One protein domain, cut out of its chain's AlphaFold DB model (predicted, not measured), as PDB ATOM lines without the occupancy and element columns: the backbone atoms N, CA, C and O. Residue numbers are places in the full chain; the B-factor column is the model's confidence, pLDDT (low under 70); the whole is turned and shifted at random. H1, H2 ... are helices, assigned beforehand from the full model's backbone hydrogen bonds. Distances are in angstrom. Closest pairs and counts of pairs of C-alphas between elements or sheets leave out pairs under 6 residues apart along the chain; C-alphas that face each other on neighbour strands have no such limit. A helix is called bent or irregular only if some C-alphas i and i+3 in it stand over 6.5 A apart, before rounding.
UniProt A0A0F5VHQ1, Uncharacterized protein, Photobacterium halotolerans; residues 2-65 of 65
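AT A GLANCE: This is residues 2 to 65 of the 65 residues of an uncharacterized protein of Photobacterium halotolerans (UniProt A0A0F5VHQ1). Two helices that never meet sit at opposite ends of a drawn-out rod, with a long looping link, residues 20 to 41, as the stretch between them. There is no packed core: much of each helix stands free, residues 2 to 12 in H1 and 49 to 63 in H2. The 64 printed residues hold two named helices, H1 then H2 along the chain, and no named strand; the class is all helix. The whole is extended, with a radius of gyration of the C-alphas of 20.7 A and spans of 65 by 31 by 21 A.

IN THESE COORDINATES: H1 comes first, residues 2 to 19, from C-alpha 2 at (21.509, 19.938, 33.263) to C-alpha 19 at (5.659, 38.650, 25.026), a length of 25.9 A. Residues 20 to 41 follow with no named element. H2, residues 42 to 63, is the longest helix by residues with 22; it measures 31.9 A from C-alpha 42 at (18.199, 39.929, 1.724) to C-alpha 63 at (15.473, 21.729, -24.342).

HOW THE PARTS SIT: H1 and H2 are apart, with no C-alpha of the one within 8 A of the other. The 22 residues between them are a long link, of which residues 26 to 31 stand free. In H1 and H2 every O i to N i+4 pair is within hydrogen-bond range. Neither helix is bent or irregular.

THE WHOLE: The two C-alphas farthest apart, those of Leu 4 and Arg 65, are 65.4 A apart. The printed part has no cut and ends at residue 65, the chain's last residue. The mean pLDDT of the printed part is 73.1; residues 20 to 32, residue 57 and residues 59 to 65 are under 70.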
ATOM      1  N   LEU A   2      22.113  19.477  34.539       71.50
ATOM      2  CA  LEU A   2      21.509  19.938  33.263       71.50
ATOM      3  C   LEU A   2      19.964  19.940  33.204       71.50
ATOM      4  O   LEU A   2      19.368  20.643  32.389       71.50
ATOM      5  N   THR A   3      19.300  19.157  34.053       78.12
ATOM      6  CA  THR A   3      17.832  19.020  34.084       78.12
ATOM      7  C   THR A   3      17.123  20.273  34.595       78.12
ATOM      8  O   THR A   3      16.050  20.614  34.105       78.12
ATOM      9  N   LEU A   4      17.742  20.997  35.531       82.44
ATOM     10  CA  LEU A   4      17.244  22.289  36.003       82.44
ATOM     11  C   LEU A   4      17.325  23.326  34.880       82.44
ATOM     12  O   LEU A   4      16.324  23.961  34.570       82.44
ATOM     13  N   ILE A   5      18.476  23.417  34.211       85.12
ATOM     14  CA  ILE A   5      18.711  24.369  33.116       85.12
ATOM     15  C   ILE A   5      17.686  24.177  31.990       85.12
ATOM     16  O   ILE A   5      17.066  25.145  31.562       85.12
ATOM     17  N   ARG A   6      17.420  22.930  31.574       81.75
ATOM     18  CA  ARG A   6      16.392  22.631  30.556       81.75
ATOM     19  C   ARG A   6      14.990  23.090  30.954       81.75
ATOM     20  O   ARG A   6      14.248  23.594  30.117       81.75
ATOM     21  N   ARG A   7      14.626  22.937  32.228       83.69
ATOM     22  CA  ARG A   7      13.308  23.336  32.738       83.69
ATOM     23  C   ARG A   7      13.140  24.858  32.771       83.69
ATOM     24  O   ARG A   7      12.049  25.355  32.510       83.69
ATOM     25  N   TRP A   8      14.217  25.588  33.054       87.38
ATOM     26  CA  TRP A   8      14.247  27.048  32.966       87.38
ATOM     27  C   TRP A   8      14.222  27.544  31.518       87.38
ATOM     28  O   TRP A   8      13.512  28.506  31.240       87.38
ATOM     29  N   LEU A   9      14.896  26.850  30.595       86.31
ATOM     30  CA  LEU A   9      14.850  27.156  29.161       86.31
ATOM     31  C   LEU A   9      13.425  27.057  28.605       86.31
ATOM     32  O   LEU A   9      12.929  28.012  28.026       86.31
ATOM     33  N   ALA A  10      12.723  25.953  28.879       84.88
ATOM     34  CA  ALA A  10      11.346  25.770  28.416       84.88
ATOM     35  C   ALA A  10      10.382  26.833  28.980       84.88
ATOM     36  O   ALA A  10       9.454  27.278  28.308       84.88
ATOM     37  N   ARG A  11      10.607  27.271  30.227       87.06
ATOM     38  CA  ARG A  11       9.849  28.374  30.835       87.06
ATOM     39  C   ARG A  11      10.152  29.709  30.145       87.06
ATOM     40  O   ARG A  11       9.243  30.517  29.968       87.06
ATOM     41  N   TYR A  12      11.415  29.941  29.800       85.00
ATOM     42  CA  TYR A  12      11.868  31.149  29.122       85.00
ATOM     43  C   TYR A  12      11.311  31.240  27.697       85.00
ATOM     44  O   TYR A  12      10.776  32.284  27.335       85.00
ATOM     45  N   ASP A  13      11.319  30.138  26.942       80.25
ATOM     46  CA  ASP A  13      10.717  30.075  25.603       80.25
ATOM     47  C   ASP A  13       9.218  30.406  25.645       80.25
ATOM     48  O   ASP A  13       8.760  31.302  24.938       80.25
ATOM     49  N   ALA A  14       8.462  29.795  26.565       83.88
ATOM     50  CA  ALA A  14       7.034  30.084  26.726       83.88
ATOM     51  C   ALA A  14       6.747  31.545  27.137       83.88
ATOM     52  O   ALA A  14       5.698  32.107  26.810       83.88
ATOM     53  N   TRP A  15       7.662  32.179  27.877       85.56
ATOM     54  CA  TRP A  15       7.565  33.600  28.218       85.56
ATOM     55  C   TRP A  15       7.860  34.497  27.008       85.56
ATOM     56  O   TRP A  15       7.127  35.461  26.768       85.56
ATOM     57  N   CYS A  16       8.866  34.146  26.205       79.38
ATOM     58  CA  CYS A  16       9.193  34.827  24.954       79.38
ATOM     59  C   CYS A  16       8.045  34.773  23.940       79.38
ATOM     60  O   CYS A  16       7.756  35.784  23.296       79.38
ATOM     61  N   GLU A  17       7.351  33.638  23.839       76.38
ATOM     62  CA  GLU A  17       6.160  33.487  22.996       76.38
ATOM     63  C   GLU A  17       5.022  34.420  23.421       76.38
ATOM     64  O   GLU A  17       4.462  35.131  22.588       76.38
ATOM     65  N   ARG A  18       4.733  34.498  24.726       77.19
ATOM     66  CA  ARG A  18       3.680  35.374  25.275       77.19
ATOM     67  C   ARG A  18       3.968  36.861  25.095       77.19
ATOM     68  O   ARG A  18       3.043  37.634  24.868       77.19
ATOM     69  N   MET A  19       5.230  37.261  25.221       73.25
ATOM     70  CA  MET A  19       5.659  38.650  25.026       73.25
ATOM     71  C   MET A  19       5.812  39.019  23.546       73.25
ATOM     72  O   MET A  19       5.938  40.197  23.214       73.25
ATOM     73  N   GLY A  20       5.793  38.032  22.645       68.69
ATOM     74  CA  GLY A  20       5.955  38.267  21.219       68.69
ATOM     75  C   GLY A  20       7.403  38.523  20.798       68.69
ATOM     76  O   GLY A  20       7.622  39.162  19.775       68.69
ATOM     77  N   PHE A  21       8.387  38.020  21.550       64.19
ATOM     78  CA  PHE A  21       9.808  38.045  21.166       64.19
ATOM     79  C   PHE A  21      10.174  36.959  20.136       64.19
ATOM     80  O   PHE A  21      11.335  36.834  19.737       64.19
ATOM     81  N   VAL A  22       9.182  36.186  19.686       63.72
ATOM     82  CA  VAL A  22       9.302  35.221  18.589       63.72
ATOM     83  C   VAL A  22       9.716  35.965  17.314       63.72
ATOM     84  O   VAL A  22       9.168  37.039  17.060       63.72
ATOM     85  N   PRO A  23      10.659  35.445  16.504       60.38
ATOM     86  CA  PRO A  23      11.049  36.057  15.229       60.38
ATOM     87  C   PRO A  23       9.849  36.444  14.350       60.38
ATOM     88  O   PRO A  23       9.846  37.555  13.825       60.38
ATOM     89  N   GLU A  24       8.806  35.608  14.295       59.66
ATOM     90  CA  GLU A  24       7.532  35.880  13.609       59.66
ATOM     91  C   GLU A  24       6.770  37.123  14.106       59.66
ATOM     92  O   GLU A  24       6.033  37.728  13.334       59.66
ATOM     93  N   ASN A  25       6.928  37.526  15.374       51.72
ATOM     94  CA  ASN A  25       6.206  38.650  15.984       51.72
ATOM     95  C   ASN A  25       7.151  39.743  16.513       51.72
ATOM     96  O   ASN A  25       6.751  40.551  17.353       51.72
ATOM     97  N   ARG A  26       8.398  39.813  16.022       57.41
ATOM     98  CA  ARG A  26       9.326  40.902  16.367       57.41
ATOM     99  C   ARG A  26       8.725  42.244  15.945       57.41
ATOM    100  O   ARG A  26       8.956  42.724  14.844       57.41
ATOM    101  N   ARG A  27       8.028  42.915  16.866       58.94
ATOM    102  CA  ARG A  27       7.589  44.319  16.748       58.94
ATOM    103  C   ARG A  27       8.758  45.295  16.930       58.94
ATOM    104  O   ARG A  27       8.584  46.411  17.415       58.94
ATOM    105  N   CYS A  28       9.972  44.873  16.588       56.03
ATOM    106  CA  CYS A  28      11.110  45.767  16.538       56.03
ATOM    107  C   CYS A  28      10.937  46.621  15.284       56.03
ATOM    108  O   CYS A  28      11.179  46.159  14.177       56.03
ATOM    109  N   CYS A  29      10.559  47.886  15.465       56.66
ATOM    110  CA  CYS A  29      10.620  48.910  14.414       56.66
ATOM    111  C   CYS A  29      12.059  49.139  13.891       56.66
ATOM    112  O   CYS A  29      12.272  49.920  12.969       56.66
ATOM    113  N   ALA A  30      13.057  48.493  14.504       60.59
ATOM    114  CA  ALA A  30      14.449  48.542  14.099       60.59
ATOM    115  C   ALA A  30      14.714  47.540  12.957       60.59
ATOM    116  O   ALA A  30      14.391  46.357  13.109       60.59
ATOM    117  N   PRO A  31      15.342  47.974  11.848       65.06
ATOM    118  CA  PRO A  31      15.746  47.080  10.773       65.06
ATOM    119  C   PRO A  31      16.647  45.974  11.322       65.06
ATOM    120  O   PRO A  31      17.617  46.252  12.031       65.06
ATOM    121  N   VAL A  32      16.345  44.723  10.977       69.38
ATOM    122  CA  VAL A  32      17.238  43.603  11.276       69.38
ATOM    123  C   VAL A  32      18.532  43.831  10.502       69.38
ATOM    124  O   VAL A  32      18.538  43.839   9.272       69.38
ATOM    125  N   ARG A  33      19.625  44.057  11.232       72.69
ATOM    126  CA  ARG A  33      20.970  44.062  10.664       72.69
ATOM    127  C   ARG A  33      21.379  42.610  10.471       72.69
ATOM    128  O   ARG A  33      21.467  41.861  11.436       72.69
ATOM    129  N   TYR A  34      21.535  42.227   9.216       79.12
ATOM    130  CA  TYR A  34      22.143  40.967   8.832       79.12
ATOM    131  C   TYR A  34      23.622  41.242   8.589       79.12
ATOM    132  O   TYR A  34      23.945  42.243   7.947       79.12
ATOM    133  N   ASP A  35      24.495  40.378   9.095       79.62
ATOM    134  CA  ASP A  35      25.897  40.396   8.687       79.62
ATOM    135  C   ASP A  35      26.006  40.010   7.207       79.62
ATOM    136  O   ASP A  35      25.122  39.335   6.664       79.62
ATOM    137  N   GLU A  36      27.084  40.439   6.546       75.12
ATOM    138  CA  GLU A  36      27.278  40.190   5.111       75.12
ATOM    139  C   GLU A  36      27.322  38.698   4.772       75.12
ATOM    140  O   GLU A  36      26.960  38.336   3.657       75.12
ATOM    141  N   ASP A  37      27.675  37.848   5.744       76.62
ATOM    142  CA  ASP A  37      27.748  36.389   5.632       76.62
ATOM    143  C   ASP A  37      26.476  35.657   6.112       76.62
ATOM    144  O   ASP A  37      26.383  34.434   5.984       76.62
ATOM    145  N   ASP A  38      25.461  36.353   6.645       79.12
ATOM    146  CA  ASP A  38      24.238  35.691   7.120       79.12
ATOM    147  C   ASP A  38      23.414  35.174   5.928       79.12
ATOM    148  O   ASP A  38      22.987  35.930   5.056       79.12
ATOM    149  N   ALA A  39      23.102  33.877   5.920       72.31
ATOM    150  CA  ALA A  39      22.298  33.240   4.874       72.31
ATOM    151  C   ALA A  39      20.883  33.839   4.705       72.31
ATOM    152  O   ALA A  39      20.206  33.586   3.701       72.31
ATOM    153  N   ARG A  40      20.401  34.603   5.693       71.75
ATOM    154  CA  ARG A  40      19.120  35.325   5.670       71.75
ATOM    155  C   ARG A  40      19.261  36.754   5.144       71.75
ATOM    156  O   ARG A  40      18.240  37.425   4.994       71.75
ATOM    157  N   HIS A  41      20.480  37.206   4.836       80.19
ATOM    158  CA  HIS A  41      20.738  38.526   4.280       80.19
ATOM    159  C   HIS A  41      19.938  38.700   2.972       80.19
ATOM    160  O   HIS A  41      20.023  37.863   2.062       80.19
ATOM    161  N   PRO A  42      19.137  39.773   2.836       77.94
ATOM    162  CA  PRO A  42      18.199  39.929   1.724       77.94
ATOM    163  C   PRO A  42      18.899  39.948   0.359       77.94
ATOM    164  O   PRO A  42      18.357  39.412  -0.608       77.94
ATOM    165  N   VAL A  43      20.122  40.486   0.285       79.50
ATOM    166  CA  VAL A  43      20.933  40.484  -0.947       79.50
ATOM    167  C   VAL A  43      21.356  39.068  -1.330       79.50
ATOM    168  O   VAL A  43      21.223  38.699  -2.495       79.50
ATOM    169  N   GLN A  44      21.778  38.243  -0.365       77.75
ATOM    170  CA  GLN A  44      22.151  36.852  -0.635       77.75
ATOM    171  C   GLN A  44      20.937  36.034  -1.086       77.75
ATOM    172  O   GLN A  44      21.011  35.268  -2.046       77.75
ATOM    173  N   ARG A  45      19.785  36.234  -0.437       78.06
ATOM    174  CA  ARG A  45      18.530  35.568  -0.805       78.06
ATOM    175  C   ARG A  45      18.077  35.960  -2.214       78.06
ATOM    176  O   ARG A  45      17.694  35.086  -2.989       78.06
ATOM    177  N   ALA A  46      18.156  37.245  -2.561       80.31
ATOM    178  CA  ALA A  46      17.841  37.732  -3.901       80.31
ATOM    179  C   ALA A  46      18.823  37.196  -4.956       80.31
ATOM    180  O   ALA A  46      18.392  36.774  -6.027       80.31
ATOM    181  N   ALA A  47      20.123  37.155  -4.650       80.94
ATOM    182  CA  ALA A  47      21.139  36.571  -5.521       80.94
ATOM    183  C   ALA A  47      20.890  35.075  -5.759       80.94
ATOM    184  O   ALA A  47      20.921  34.623  -6.901       80.94
ATOM    185  N   ARG A  48      20.539  34.321  -4.709       80.12
ATOM    186  CA  ARG A  48      20.221  32.891  -4.814       80.12
ATOM    187  C   ARG A  48      18.959  32.631  -5.638       80.12
ATOM    188  O   ARG A  48      18.949  31.718  -6.456       80.12
ATOM    189  N   MET A  49      17.915  33.450  -5.475       76.69
ATOM    190  CA  MET A  49      16.717  33.361  -6.322       76.69
ATOM    191  C   MET A  49      17.023  33.695  -7.785       76.69
ATOM    192  O   MET A  49      16.537  33.000  -8.674       76.69
ATOM    193  N   LYS A  50      17.847  34.719  -8.046       82.19
ATOM    194  CA  LYS A  50      18.287  35.059  -9.408       82.19
ATOM    195  C   LYS A  50      19.085  33.921 -10.038       82.19
ATOM    196  O   LYS A  50      18.765  33.543 -11.155       82.19
ATOM    197  N   ALA A  51      20.043  33.342  -9.314       80.50
ATOM    198  CA  ALA A  51      20.847  32.216  -9.789       80.50
ATOM    199  C   ALA A  51      19.987  30.983 -10.118       80.50
ATOM    200  O   ALA A  51      20.180  30.340 -11.147       80.50
ATOM    201  N   CYS A  52      18.995  30.677  -9.276       78.50
ATOM    202  CA  CYS A  52      18.048  29.595  -9.544       78.50
ATOM    203  C   CYS A  52      17.197  29.881 -10.791       78.50
ATOM    204  O   CYS A  52      16.981  28.984 -11.602       78.50
ATOM    205  N   LYS A  53      16.773  31.135 -10.989       76.06
ATOM    206  CA  LYS A  53      16.004  31.531 -12.170       76.06
ATOM    207  C   LYS A  53      16.832  31.457 -13.455       76.06
ATOM    208  O   LYS A  53      16.353  30.912 -14.438       76.06
ATOM    209  N   THR A  54      18.080  31.926 -13.432       77.50
ATOM    210  CA  THR A  54      18.979  31.824 -14.592       77.50
ATOM    211  C   THR A  54      19.294  30.375 -14.943       77.50
ATOM    212  O   THR A  54      19.355  30.051 -16.120       77.50
ATOM    213  N   ALA A  55      19.443  29.496 -13.945       73.00
ATOM    214  CA  ALA A  55      19.635  28.067 -14.187       73.00
ATOM    215  C   ALA A  55      18.392  27.412 -14.817       73.00
ATOM    216  O   ALA A  55      18.525  26.596 -15.719       73.00
ATOM    217  N   ALA A  56      17.187  27.801 -14.386       70.38
ATOM    218  CA  ALA A  56      15.941  27.293 -14.962       70.38
ATOM    219  C   ALA A  56      15.692  27.793 -16.400       70.38
ATOM    220  O   ALA A  56      15.158  27.056 -17.229       70.38
ATOM    221  N   GLU A  57      16.078  29.034 -16.711       69.19
ATOM    222  CA  GLU A  57      15.993  29.590 -18.071       69.19
ATOM    223  C   GLU A  57      17.019  28.959 -19.026       69.19
ATOM    224  O   GLU A  57      16.700  28.733 -20.191       69.19
ATOM    225  N   ASP A  58      18.223  28.639 -18.541       70.50
ATOM    226  CA  ASP A  58      19.255  27.952 -19.329       70.50
ATOM    227  C   ASP A  58      18.847  26.506 -19.669       70.50
ATOM    228  O   ASP A  58      18.935  26.104 -20.827       70.50
ATOM    229  N   ASP A  59      18.284  25.774 -18.701       67.06
ATOM    230  CA  ASP A  59      17.734  24.424 -18.903       67.06
ATOM    231  C   ASP A  59      16.569  24.420 -19.908       67.06
ATOM    232  O   ASP A  59      16.557  23.643 -20.863       67.06
ATOM    233  N   SER A  60      15.638  25.373 -19.779       62.50
ATOM    234  CA  SER A  60      14.518  25.512 -20.724       62.50
ATOM    235  C   SER A  60      14.998  25.836 -22.144       62.50
ATOM    236  O   SER A  60      14.459  25.324 -23.120       62.50
ATOM    237  N   ARG A  61      16.044  26.660 -22.282       62.72
ATOM    238  CA  ARG A  61      16.630  27.025 -23.581       62.72
ATOM    239  C   ARG A  61      17.457  25.896 -24.204       62.72
ATOM    240  O   ARG A  61      17.608  25.873 -25.424       62.72
ATOM    241  N   ALA A  62      18.002  24.993 -23.392       59.78
ATOM    242  CA  ALA A  62      18.709  23.802 -23.853       59.78
ATOM    243  C   ALA A  62      17.754  22.719 -24.382       59.78
ATOM    244  O   ALA A  62      18.137  21.974 -25.277       59.78
ATOM    245  N   VAL A  63      16.520  22.654 -23.868       60.75
ATOM    246  CA  VAL A  63      15.473  21.729 -24.342       60.75
ATOM    247  C   VAL A  63      14.852  22.170 -25.679       60.75
ATOM    248  O   VAL A  63      14.417  21.324 -26.453       60.75
ATOM    249  N   ASP A  64      14.838  23.473 -25.976       57.12
ATOM    250  CA  ASP A  64      14.276  24.052 -27.214       57.12
ATOM    251  C   ASP A  64      15.227  23.991 -28.439       57.12
ATOM    252  O   ASP A  64      14.936  24.573 -29.488       57.12
ATOM    253  N   ARG A  65      16.386  23.326 -28.326       53.09
ATOM    254  CA  ARG A  65      17.432  23.269 -29.364       53.09
ATOM    255  C   ARG A  65      17.719  21.844 -29.819       53.09
ATOM    256  O   ARG A  65      17.939  21.682 -31.040       53.09
TER     257      ARG A  65